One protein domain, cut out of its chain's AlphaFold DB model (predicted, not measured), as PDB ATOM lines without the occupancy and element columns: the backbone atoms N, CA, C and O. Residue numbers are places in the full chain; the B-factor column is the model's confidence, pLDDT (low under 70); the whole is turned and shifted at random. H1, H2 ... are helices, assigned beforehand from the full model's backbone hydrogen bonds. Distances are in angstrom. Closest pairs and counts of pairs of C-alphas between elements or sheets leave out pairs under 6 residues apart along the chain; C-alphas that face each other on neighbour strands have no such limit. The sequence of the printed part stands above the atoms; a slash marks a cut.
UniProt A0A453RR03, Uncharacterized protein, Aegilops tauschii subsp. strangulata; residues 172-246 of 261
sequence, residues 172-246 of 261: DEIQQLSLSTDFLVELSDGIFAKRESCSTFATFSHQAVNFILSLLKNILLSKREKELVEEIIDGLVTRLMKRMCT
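What this domain is: This is residues 172 to 246 of the 261 residues of an uncharacterized protein of Aegilops tauschii subsp. strangulata (UniProt A0A453RR03). Three long helices stand in an up-and-down bundle, with H1 running beside both of the others and filling the gap between H2 and H3, which spread apart like a narrow V from the turn at residues 223 to 225. The three centres make a triangle, and at the far end of H1 the turn with residues 193 to 199 sticks out from the bundle. The printed part has 75 residues with three named helices, in the order H1, H2, H3, and no named strand; the class is all helix. The whole is only just compact, close to loose, with a radius of gyration of the C-alphas of 13.1 A, and it is elongated, spanning 40 by 24 by 15 A.

Where its parts are: Find C-alpha 172 at (-5.429, 36.378, 26.468); from there H1, residues 172 to 194, runs 31.9 A to C-alpha 194 at (13.732, 11.570, 32.403). After a tight link of 4 residues, H2, residues 199 to 222, runs 35.3 A from first to last C-alpha. A tight link of 3 residues then leads to H3, residues 226 to 245, which runs 27.7 A and ends with C-alpha 245 at (-0.849, 8.617, 41.886).

How they stand to each other: The bundle holds H1, H2 and H3, and it is up and down, each helix running against the one before it. Begin with the helical hairpin of H1 and H2, which touch, opposite ways at a shallow tilt of 24 degrees; look at Leu 177 and Ile 212, whose C-alphas are their closest, 6.0 A apart. H1 and H3 touch and run the same way at a shallow tilt of 3 degrees, with the C-alphas of Thr 181 and Leu 236 closest at 6.1 A. H2 and H3 also form a helical hairpin, opposite ways at a shallow tilt of 25 degrees, but they only just touch, with 3 pairs of C-alphas within 8 A. H2 touches H3 with residues 216 to 220 alone, and H3 touches H2 with residues 226 to 229 alone; the closest C-alphas of the two helices, those of Leu 220 and Lys 226, are 7.2 A apart. In H1 and H2 every O i to N i+4 pair is within hydrogen-bond range, and in H3 15 of 16 are.

The domain as a whole: The two C-alphas farthest apart are those of Arg 195 and Lys 223, at 40.3 A. The printed part runs from residue 172 to 246 without a cut, and both links are tight. Residues 193 to 199, of which 193 and 194 belong to H1 and 199 to H2, stand free. Read the B-factor column for the model's confidence: the mean pLDDT of the printed part is 71.0, and 28 residues are under 70, among them residues 189 to 206 and 222 to 225.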
ATOM      1  N   ASP A 172      -6.818  36.775  26.231       66.62
ATOM      2  CA  ASP A 172      -5.429  36.378  26.468       66.62
ATOM      3  C   ASP A 172      -5.233  35.853  27.888       66.62
ATOM      4  O   ASP A 172      -4.413  34.964  28.068       66.62
ATOM      5  N   GLU A 173      -5.930  36.368  28.910       73.38
ATOM      6  CA  GLU A 173      -5.670  35.942  30.293       73.38
ATOM      7  C   GLU A 173      -6.034  34.465  30.502       73.38
ATOM      8  O   GLU A 173      -5.270  33.727  31.125       73.38
ATOM      9  N   ILE A 174      -7.124  33.995  29.886       78.50
ATOM     10  CA  ILE A 174      -7.533  32.583  29.917       78.50
ATOM     11  C   ILE A 174      -6.631  31.726  29.028       78.50
ATOM     12  O   ILE A 174      -6.163  30.674  29.463       78.50
ATOM     13  N   GLN A 175      -6.301  32.177  27.813       79.88
ATOM     14  CA  GLN A 175      -5.369  31.438  26.951       79.88
ATOM     15  C   GLN A 175      -3.974  31.325  27.590       79.88
ATOM     16  O   GLN A 175      -3.339  30.272  27.540       79.88
ATOM     17  N   GLN A 176      -3.509  32.386  28.248       79.00
ATOM     18  CA  GLN A 176      -2.249  32.446  28.979       79.00
ATOM     19  C   GLN A 176      -2.297  31.600  30.261       79.00
ATOM     20  O   GLN A 176      -1.274  31.009  30.612       79.00
ATOM     21  N   LEU A 177      -3.458  31.470  30.917       81.75
ATOM     22  CA  LEU A 177      -3.675  30.528  32.020       81.75
ATOM     23  C   LEU A 177      -3.525  29.086  31.516       81.75
ATOM     24  O   LEU A 177      -2.648  28.377  32.009       81.75
ATOM     25  N   SER A 178      -4.272  28.685  30.481       79.31
ATOM     26  CA  SER A 178      -4.187  27.350  29.862       79.31
ATOM     27  C   SER A 178      -2.771  27.001  29.398       79.31
ATOM     28  O   SER A 178      -2.236  25.954  29.751       79.31
ATOM     29  N   LEU A 179      -2.100  27.909  28.680       80.12
ATOM     30  CA  LEU A 179      -0.713  27.715  28.239       80.12
ATOM     31  C   LEU A 179       0.272  27.557  29.410       80.12
ATOM     32  O   LEU A 179       1.318  26.925  29.250       80.12
ATOM     33  N   SER A 180      -0.042  28.123  30.578       76.38
ATOM     34  CA  SER A 180       0.797  28.040  31.779       76.38
ATOM     35  C   SER A 180       0.530  26.776  32.594       76.38
ATOM     36  O   SER A 180       1.486  26.166  33.076       76.38
ATOM     37  N   THR A 181      -0.730  26.338  32.705       81.25
ATOM     38  CA  THR A 181      -1.068  25.045  33.318       81.25
ATOM     39  C   THR A 181      -0.523  23.891  32.471       81.25
ATOM     40  O   THR A 181       0.139  23.002  33.006       81.25
ATOM     41  N   ASP A 182      -0.664  23.962  31.145       81.38
ATOM     42  CA  ASP A 182      -0.075  23.008  30.202       81.38
ATOM     43  C   ASP A 182       1.457  22.979  30.279       81.38
ATOM     44  O   ASP A 182       2.050  21.902  30.279       81.38
ATOM     45  N   PHE A 183       2.117  24.137  30.403       81.25
ATOM     46  CA  PHE A 183       3.572  24.200  30.581       81.25
ATOM     47  C   PHE A 183       4.035  23.595  31.917       81.25
ATOM     48  O   PHE A 183       5.061  22.916  31.950       81.25
ATOM     49  N   LEU A 184       3.288  23.786  33.008       80.38
ATOM     50  CA  LEU A 184       3.586  23.166  34.305       80.38
ATOM     51  C   LEU A 184       3.423  21.634  34.257       80.38
ATOM     52  O   LEU A 184       4.227  20.904  34.845       80.38
ATOM     53  N   VAL A 185       2.439  21.136  33.503       79.00
ATOM     54  CA  VAL A 185       2.269  19.702  33.224       79.00
ATOM     55  C   VAL A 185       3.404  19.170  32.330       79.00
ATOM     56  O   VAL A 185       4.012  18.164  32.682       79.00
ATOM     57  N   GLU A 186       3.772  19.879  31.255       78.94
ATOM     58  CA  GLU A 186       4.901  19.555  30.357       78.94
ATOM     59  C   GLU A 186       6.240  19.474  31.119       78.94
ATOM     60  O   GLU A 186       7.030  18.552  30.910       78.94
ATOM     61  N   LEU A 187       6.494  20.413  32.043       72.25
ATOM     62  CA  LEU A 187       7.656  20.384  32.942       72.25
ATOM     63  C   LEU A 187       7.642  19.160  33.865       72.25
ATOM     64  O   LEU A 187       8.692  18.558  34.103       72.25
ATOM     65  N   SER A 188       6.469  18.808  34.395       70.81
ATOM     66  CA  SER A 188       6.306  17.678  35.314       70.81
ATOM     67  C   SER A 188       6.547  16.349  34.597       70.81
ATOM     68  O   SER A 188       7.333  15.534  35.081       70.81
ATOM     69  N   ASP A 189       5.975  16.164  33.402       69.88
ATOM     70  CA  ASP A 189       6.263  15.018  32.525       69.88
ATOM     71  C   ASP A 189       7.759  14.903  32.205       69.88
ATOM     72  O   ASP A 189       8.321  13.810  32.254       69.88
ATOM     73  N   GLY A 190       8.433  16.033  31.956       66.06
ATOM     74  CA  GLY A 190       9.880  16.076  31.741       66.06
ATOM     75  C   GLY A 190      10.698  15.505  32.907       66.06
ATOM     76  O   GLY A 190      11.695  14.824  32.668       66.06
ATOM     77  N   ILE A 191      10.267  15.719  34.156       66.25
ATOM     78  CA  ILE A 191      10.886  15.085  35.331       66.25
ATOM     79  C   ILE A 191      10.513  13.606  35.439       66.25
ATOM     80  O   ILE A 191      11.411  12.778  35.608       66.25
ATOM     81  N   PHE A 192       9.229  13.250  35.331       59.19
ATOM     82  CA  PHE A 192       8.793  11.864  35.530       59.19
ATOM     83  C   PHE A 192       9.370  10.912  34.471       59.19
ATOM     84  O   PHE A 192       9.795   9.811  34.816       59.19
ATOM     85  N   ALA A 193       9.470  11.348  33.212       60.31
ATOM     86  CA  ALA A 193      10.002  10.537  32.117       60.31
ATOM     87  C   ALA A 193      11.539  10.444  32.093       60.31
ATOM     88  O   ALA A 193      12.077   9.438  31.636       60.31
ATOM     89  N   LYS A 194      12.261  11.483  32.548       55.78
ATOM     90  CA  LYS A 194      13.732  11.570  32.403       55.78
ATOM     91  C   LYS A 194      14.513  11.381  33.708       55.78
ATOM     92  O   LYS A 194      15.726  11.216  33.664       55.78
ATOM     93  N   ARG A 195      13.831  11.411  34.862       53.84
ATOM     94  CA  ARG A 195      14.369  11.240  36.232       53.84
ATOM     95  C   ARG A 195      15.523  12.182  36.624       53.84
ATOM     96  O   ARG A 195      16.177  11.968  37.640       53.84
ATOM     97  N   GLU A 196      15.760  13.241  35.852       46.34
ATOM     98  CA  GLU A 196      16.814  14.228  36.093       46.34
ATOM     99  C   GLU A 196      16.352  15.291  37.097       46.34
ATOM    100  O   GLU A 196      15.503  16.131  36.795       46.34
ATOM    101  N   SER A 197      16.961  15.301  38.285       50.75
ATOM    102  CA  SER A 197      16.741  16.306  39.334       50.75
ATOM    103  C   SER A 197      17.398  17.650  38.984       50.75
ATOM    104  O   SER A 197      18.331  18.110  39.643       50.75
ATOM    105  N   CYS A 198      16.945  18.279  37.901       49.59
ATOM    106  CA  CYS A 198      17.490  19.543  37.430       49.59
ATOM    107  C   CYS A 198      16.977  20.705  38.300       49.59
ATOM    108  O   CYS A 198      15.771  20.943  38.364       49.59
ATOM    109  N   SER A 199      17.873  21.488  38.912       53.03
ATOM    110  CA  SER A 199      17.526  22.708  39.674       53.03
ATOM    111  C   SER A 199      16.703  23.716  38.850       53.03
ATOM    112  O   SER A 199      15.850  24.435  39.372       53.03
ATOM    113  N   THR A 200      16.893  23.689  37.531       58.88
ATOM    114  CA  THR A 200      16.089  24.353  36.497       58.88
ATOM    115  C   THR A 200      14.579  24.079  36.599       58.88
ATOM    116  O   THR A 200      13.788  24.978  36.328       58.88
ATOM    117  N   PHE A 201      14.147  22.881  37.016       63.81
ATOM    118  CA  PHE A 201      12.720  22.588  37.211       63.81
ATOM    119  C   PHE A 201      12.144  23.388  38.376       63.81
ATOM    120  O   PHE A 201      11.094  23.997  38.226       63.81
ATOM    121  N   ALA A 202      12.836  23.441  39.519       64.31
ATOM    122  CA  ALA A 202      12.342  24.172  40.684       64.31
ATOM    123  C   ALA A 202      12.125  25.661  40.356       64.31
ATOM    124  O   ALA A 202      11.104  26.234  40.731       64.31
ATOM    125  N   THR A 203      13.033  26.268  39.582       64.94
ATOM    126  CA  THR A 203      12.902  27.677  39.183       64.94
ATOM    127  C   THR A 203      11.809  27.910  38.135       64.94
ATOM    128  O   THR A 203      11.074  28.889  38.261       64.94
ATOM    129  N   PHE A 204      11.635  27.027  37.142       63.69
ATOM    130  CA  PHE A 204      10.563  27.173  36.146       63.69
ATOM    131  C   PHE A 204       9.171  26.813  36.677       63.69
ATOM    132  O   PHE A 204       8.218  27.519  36.359       63.69
ATOM    133  N   SER A 205       9.036  25.787  37.517       67.00
ATOM    134  CA  SER A 205       7.754  25.416  38.128       67.00
ATOM    135  C   SER A 205       7.276  26.480  39.119       67.00
ATOM    136  O   SER A 205       6.105  26.842  39.094       67.00
ATOM    137  N   HIS A 206       8.178  27.077  39.910       69.50
ATOM    138  CA  HIS A 206       7.851  28.228  40.763       69.50
ATOM    139  C   HIS A 206       7.423  29.458  39.940       69.50
ATOM    140  O   HIS A 206       6.459  30.135  40.289       69.50
ATOM    141  N   GLN A 207       8.084  29.731  38.806       73.00
ATOM    142  CA  GLN A 207       7.662  30.798  37.886       73.00
ATOM    143  C   GLN A 207       6.281  30.524  37.275       73.00
ATOM    144  O   GLN A 207       5.457  31.433  37.229       73.00
ATOM    145  N   ALA A 208       6.008  29.288  36.846       71.75
ATOM    146  CA  ALA A 208       4.713  28.902  36.293       71.75
ATOM    147  C   ALA A 208       3.588  29.022  37.333       71.75
ATOM    148  O   ALA A 208       2.562  29.628  37.038       71.75
ATOM    149  N   VAL A 209       3.792  28.530  38.564       77.81
ATOM    150  CA  VAL A 209       2.801  28.649  39.648       77.81
ATOM    151  C   VAL A 209       2.535  30.110  40.010       77.81
ATOM    152  O   VAL A 209       1.375  30.504  40.060       77.81
ATOM    153  N   ASN A 210       3.563  30.943  40.198       75.38
ATOM    154  CA  ASN A 210       3.350  32.357  40.533       75.38
ATOM    155  C   ASN A 210       2.595  33.104  39.421       75.38
ATOM    156  O   ASN A 210       1.757  33.955  39.703       75.38
ATOM    157  N   PHE A 211       2.856  32.761  38.160       73.88
ATOM    158  CA  PHE A 211       2.175  33.342  37.005       73.88
ATOM    159  C   PHE A 211       0.711  32.879  36.891       73.88
ATOM    160  O   PHE A 211      -0.167  33.707  36.655       73.88
ATOM    161  N   ILE A 212       0.434  31.596  37.160       79.94
ATOM    162  CA  ILE A 212      -0.926  31.049  37.311       79.94
ATOM    163  C   ILE A 212      -1.664  31.769  38.451       79.94
ATOM    164  O   ILE A 212      -2.772  32.246  38.244       79.94
ATOM    165  N   LEU A 213      -1.049  31.925  39.628       77.69
ATOM    166  CA  LEU A 213      -1.658  32.605  40.778       77.69
ATOM    167  C   LEU A 213      -1.984  34.080  40.493       77.69
ATOM    168  O   LEU A 213      -3.039  34.555  40.911       77.69
ATOM    169  N   SER A 214      -1.122  34.807  39.777       76.38
ATOM    170  CA  SER A 214      -1.408  36.192  39.373       76.38
ATOM    171  C   SER A 214      -2.526  36.281  38.331       76.38
ATOM    172  O   SER A 214      -3.378  37.158  38.435       76.38
ATOM    173  N   LEU A 215      -2.585  35.348  37.374       78.69
ATOM    174  CA  LEU A 215      -3.692  35.257  36.415       78.69
ATOM    175  C   LEU A 215      -5.026  34.938  37.093       78.69
ATOM    176  O   LEU A 215      -6.022  35.606  36.836       78.69
ATOM    177  N   LEU A 216      -5.036  33.972  38.015       76.31
ATOM    178  CA  LEU A 216      -6.214  33.644  38.815       76.31
ATOM    179  C   LEU A 216      -6.696  34.858  39.616       76.31
ATOM    180  O   LEU A 216      -7.888  35.148  39.609       76.31
ATOM    181  N   LYS A 217      -5.787  35.615  40.245       77.62
ATOM    182  CA  LYS A 217      -6.136  36.873  40.928       77.62
ATOM    183  C   LYS A 217      -6.784  37.878  39.971       77.62
ATOM    184  O   LYS A 217      -7.844  38.395  40.306       77.62
ATOM    185  N   ASN A 218      -6.211  38.115  38.789       77.12
ATOM    186  CA  ASN A 218      -6.779  39.036  37.797       77.12
ATOM    187  C   ASN A 218      -8.193  38.625  37.355       77.12
ATOM    188  O   ASN A 218      -9.112  39.443  37.413       77.12
ATOM    189  N   ILE A 219      -8.391  37.362  36.967       75.12
ATOM    190  CA  ILE A 219      -9.672  36.889  36.416       75.12
ATOM    191  C   ILE A 219     -10.749  36.787  37.515       75.12
ATOM    192  O   ILE A 219     -11.909  37.145  37.304       75.12
ATOM    193  N   LEU A 220     -10.376  36.397  38.740       71.88
ATOM    194  CA  LEU A 220     -11.298  36.405  39.883       71.88
ATOM    195  C   LEU A 220     -11.701  37.830  40.298       71.88
ATOM    196  O   LEU A 220     -12.860  38.036  40.667       71.88
ATOM    197  N   LEU A 221     -10.793  38.811  40.191       72.50
ATOM    198  CA  LEU A 221     -11.082  40.234  40.421       72.50
ATOM    199  C   LEU A 221     -11.936  40.853  39.303       72.50
ATOM    200  O   LEU A 221     -12.823  41.652  39.600       72.50
ATOM    201  N   SER A 222     -11.730  40.466  38.038       66.94
ATOM    202  CA  SER A 222     -12.593  40.882  36.919       66.94
ATOM    203  C   SER A 222     -13.971  40.199  36.939       66.94
ATOM    204  O   SER A 222     -14.890  40.637  36.247       66.94
ATOM    205  N   LYS A 223     -14.134  39.162  37.781       62.91
ATOM    206  CA  LYS A 223     -15.376  38.412  38.043       62.91
ATOM    207  C   LYS A 223     -15.950  37.710  36.798       62.91
ATOM    208  O   LYS A 223     -17.118  37.320  36.802       62.91
ATOM    209  N   ARG A 224     -15.142  37.536  35.747       61.50
ATOM    210  CA  ARG A 224     -15.544  37.013  34.432       61.50
ATOM    211  C   ARG A 224     -15.152  35.538  34.272       61.50
ATOM    212  O   ARG A 224     -14.210  35.091  34.912       61.50
ATOM    213  N   GLU A 225     -15.880  34.798  33.427       69.25
ATOM    214  CA  GLU A 225     -15.481  33.473  32.884       69.25
ATOM    215  C   GLU A 225     -15.008  32.423  33.914       69.25
ATOM    216  O   GLU A 225     -14.170  31.570  33.618       69.25
ATOM    217  N   LYS A 226     -15.569  32.461  35.129       72.12
ATOM    218  CA  LYS A 226     -15.158  31.595  36.244       72.12
ATOM    219  C   LYS A 226     -15.200  30.104  35.911       72.12
ATOM    220  O   LYS A 226     -14.249  29.399  36.211       72.12
ATOM    221  N   GLU A 227     -16.247  29.665  35.218       73.06
ATOM    222  CA  GLU A 227     -16.457  28.268  34.809       73.06
ATOM    223  C   GLU A 227     -15.285  27.724  33.968       73.06
ATOM    224  O   GLU A 227     -14.813  26.614  34.199       73.06
ATOM    225  N   LEU A 228     -14.746  28.533  33.044       75.31
ATOM    226  CA  LEU A 228     -13.588  28.158  32.222       75.31
ATOM    227  C   LEU A 228     -12.298  28.115  33.050       75.31
ATOM    228  O   LEU A 228     -11.458  27.240  32.857       75.31
ATOM    229  N   VAL A 229     -12.133  29.048  33.992       79.25
ATOM    230  CA  VAL A 229     -11.001  29.043  34.933       79.25
ATOM    231  C   VAL A 229     -11.041  27.801  35.828       79.25
ATOM    232  O   VAL A 229     -10.006  27.174  36.049       79.25
ATOM    233  N   GLU A 230     -12.223  27.426  36.306       75.31
ATOM    234  CA  GLU A 230     -12.458  26.235  37.121       75.31
ATOM    235  C   GLU A 230     -12.158  24.951  36.323       75.31
ATOM    236  O   GLU A 230     -11.400  24.116  36.817       75.31
ATOM    237  N   GLU A 231     -12.597  24.836  35.061       78.69
ATOM    238  CA  GLU A 231     -12.229  23.717  34.172       78.69
ATOM    239  C   GLU A 231     -10.705  23.625  33.945       78.69
ATOM    240  O   GLU A 231     -10.122  22.540  34.012       78.69
ATOM    241  N   ILE A 232     -10.021  24.754  33.726       79.88
ATOM    242  CA  ILE A 232      -8.562  24.780  33.516       79.88
ATOM    243  C   ILE A 232      -7.798  24.356  34.784       79.88
ATOM    244  O   ILE A 232      -6.739  23.720  34.680       79.88
ATOM    245  N   ILE A 233      -8.308  24.690  35.976       80.62
ATOM    246  CA  ILE A 233      -7.671  24.373  37.260       80.62
ATOM    247  C   ILE A 233      -7.999  22.959  37.746       80.62
ATOM    248  O   ILE A 233      -7.063  22.269  38.145       80.62
ATOM    249  N   ASP A 234      -9.235  22.461  37.642       75.00
ATOM    250  CA  ASP A 234      -9.506  21.029  37.867       75.00
ATOM    251  C   ASP A 234      -8.757  20.174  36.835       75.00
ATOM    252  O   ASP A 234      -8.058  19.219  37.180       75.00
ATOM    253  N   GLY A 235      -8.756  20.605  35.573       79.25
ATOM    254  CA  GLY A 235      -7.930  20.027  34.524       79.25
ATOM    255  C   GLY A 235      -6.437  20.015  34.878       79.25
ATOM    256  O   GLY A 235      -5.739  19.074  34.505       79.25
ATOM    257  N   LEU A 236      -5.911  20.999  35.615       80.81
ATOM    258  CA  LEU A 236      -4.541  20.971  36.145       80.81
ATOM    259  C   LEU A 236      -4.402  19.990  37.322       80.81
ATOM    260  O   LEU A 236      -3.501  19.148  37.291       80.81
ATOM    261  N   VAL A 237      -5.279  20.070  38.328       75.44
ATOM    262  CA  VAL A 237      -5.275  19.212  39.527       75.44
ATOM    263  C   VAL A 237      -5.351  17.746  39.123       75.44
ATOM    264  O   VAL A 237      -4.442  16.979  39.434       75.44
ATOM    265  N   THR A 238      -6.359  17.365  38.342       74.81
ATOM    266  CA  THR A 238      -6.556  16.003  37.840       74.81
ATOM    267  C   THR A 238      -5.372  15.533  36.984       74.81
ATOM    268  O   THR A 238      -4.929  14.388  37.120       74.81
ATOM    269  N   ARG A 239      -4.767  16.401  36.153       77.75
ATOM    270  CA  ARG A 239      -3.575  16.042  35.353       77.75
ATOM    271  C   ARG A 239      -2.308  15.855  36.192       77.75
ATOM    272  O   ARG A 239      -1.510  14.985  35.834       77.75
ATOM    273  N   LEU A 240      -2.107  16.618  37.267       72.94
ATOM    274  CA  LEU A 240      -0.975  16.448  38.187       72.94
ATOM    275  C   LEU A 240      -1.193  15.255  39.126       72.94
ATOM    276  O   LEU A 240      -0.341  14.371  39.200       72.94
ATOM    277  N   MET A 241      -2.359  15.175  39.768       68.50
ATOM    278  CA  MET A 241      -2.747  14.095  40.675       68.50
ATOM    279  C   MET A 241      -2.669  12.731  39.985       68.50
ATOM    280  O   MET A 241      -2.059  11.815  40.528       68.50
ATOM    281  N   LYS A 242      -3.160  12.599  38.743       73.00
ATOM    282  CA  LYS A 242      -3.025  11.352  37.972       73.00
ATOM    283  C   LYS A 242      -1.564  10.912  37.806       73.00
ATOM    284  O   LYS A 242      -1.297   9.725  37.922       73.00
ATOM    285  N   ARG A 243      -0.630  11.844  37.577       67.06
ATOM    286  CA  ARG A 243       0.815  11.562  37.423       67.06
ATOM    287  C   ARG A 243       1.516  11.267  38.751       67.06
ATOM    288  O   ARG A 243       2.495  10.529  38.778       67.06
ATOM    289  N   MET A 244       1.023  11.840  39.845       58.91
ATOM    290  CA  MET A 244       1.516  11.571  41.198       58.91
ATOM    291  C   MET A 244       1.029  10.227  41.750       58.91
ATOM    292  O   MET A 244       1.764   9.572  42.484       58.91
ATOM    293  N   CYS A 245      -0.199   9.834  41.404       54.28
ATOM    294  CA  CYS A 245      -0.849   8.617  41.886       54.28
ATOM    295  C   CYS A 245      -0.639   7.404  40.962       54.28
ATOM    296  O   CYS A 245      -0.932   6.284  41.372       54.28
ATOM    297  N   THR A 246      -0.098   7.578  39.749       52.75
ATOM    298  CA  THR A 246       0.490   6.464  38.988       52.75
ATOM    299  C   THR A 246       1.756   5.974  39.685       52.75
ATOM    300  O   THR A 246       2.858   6.459  39.418       52.75
TER     301      THR A 246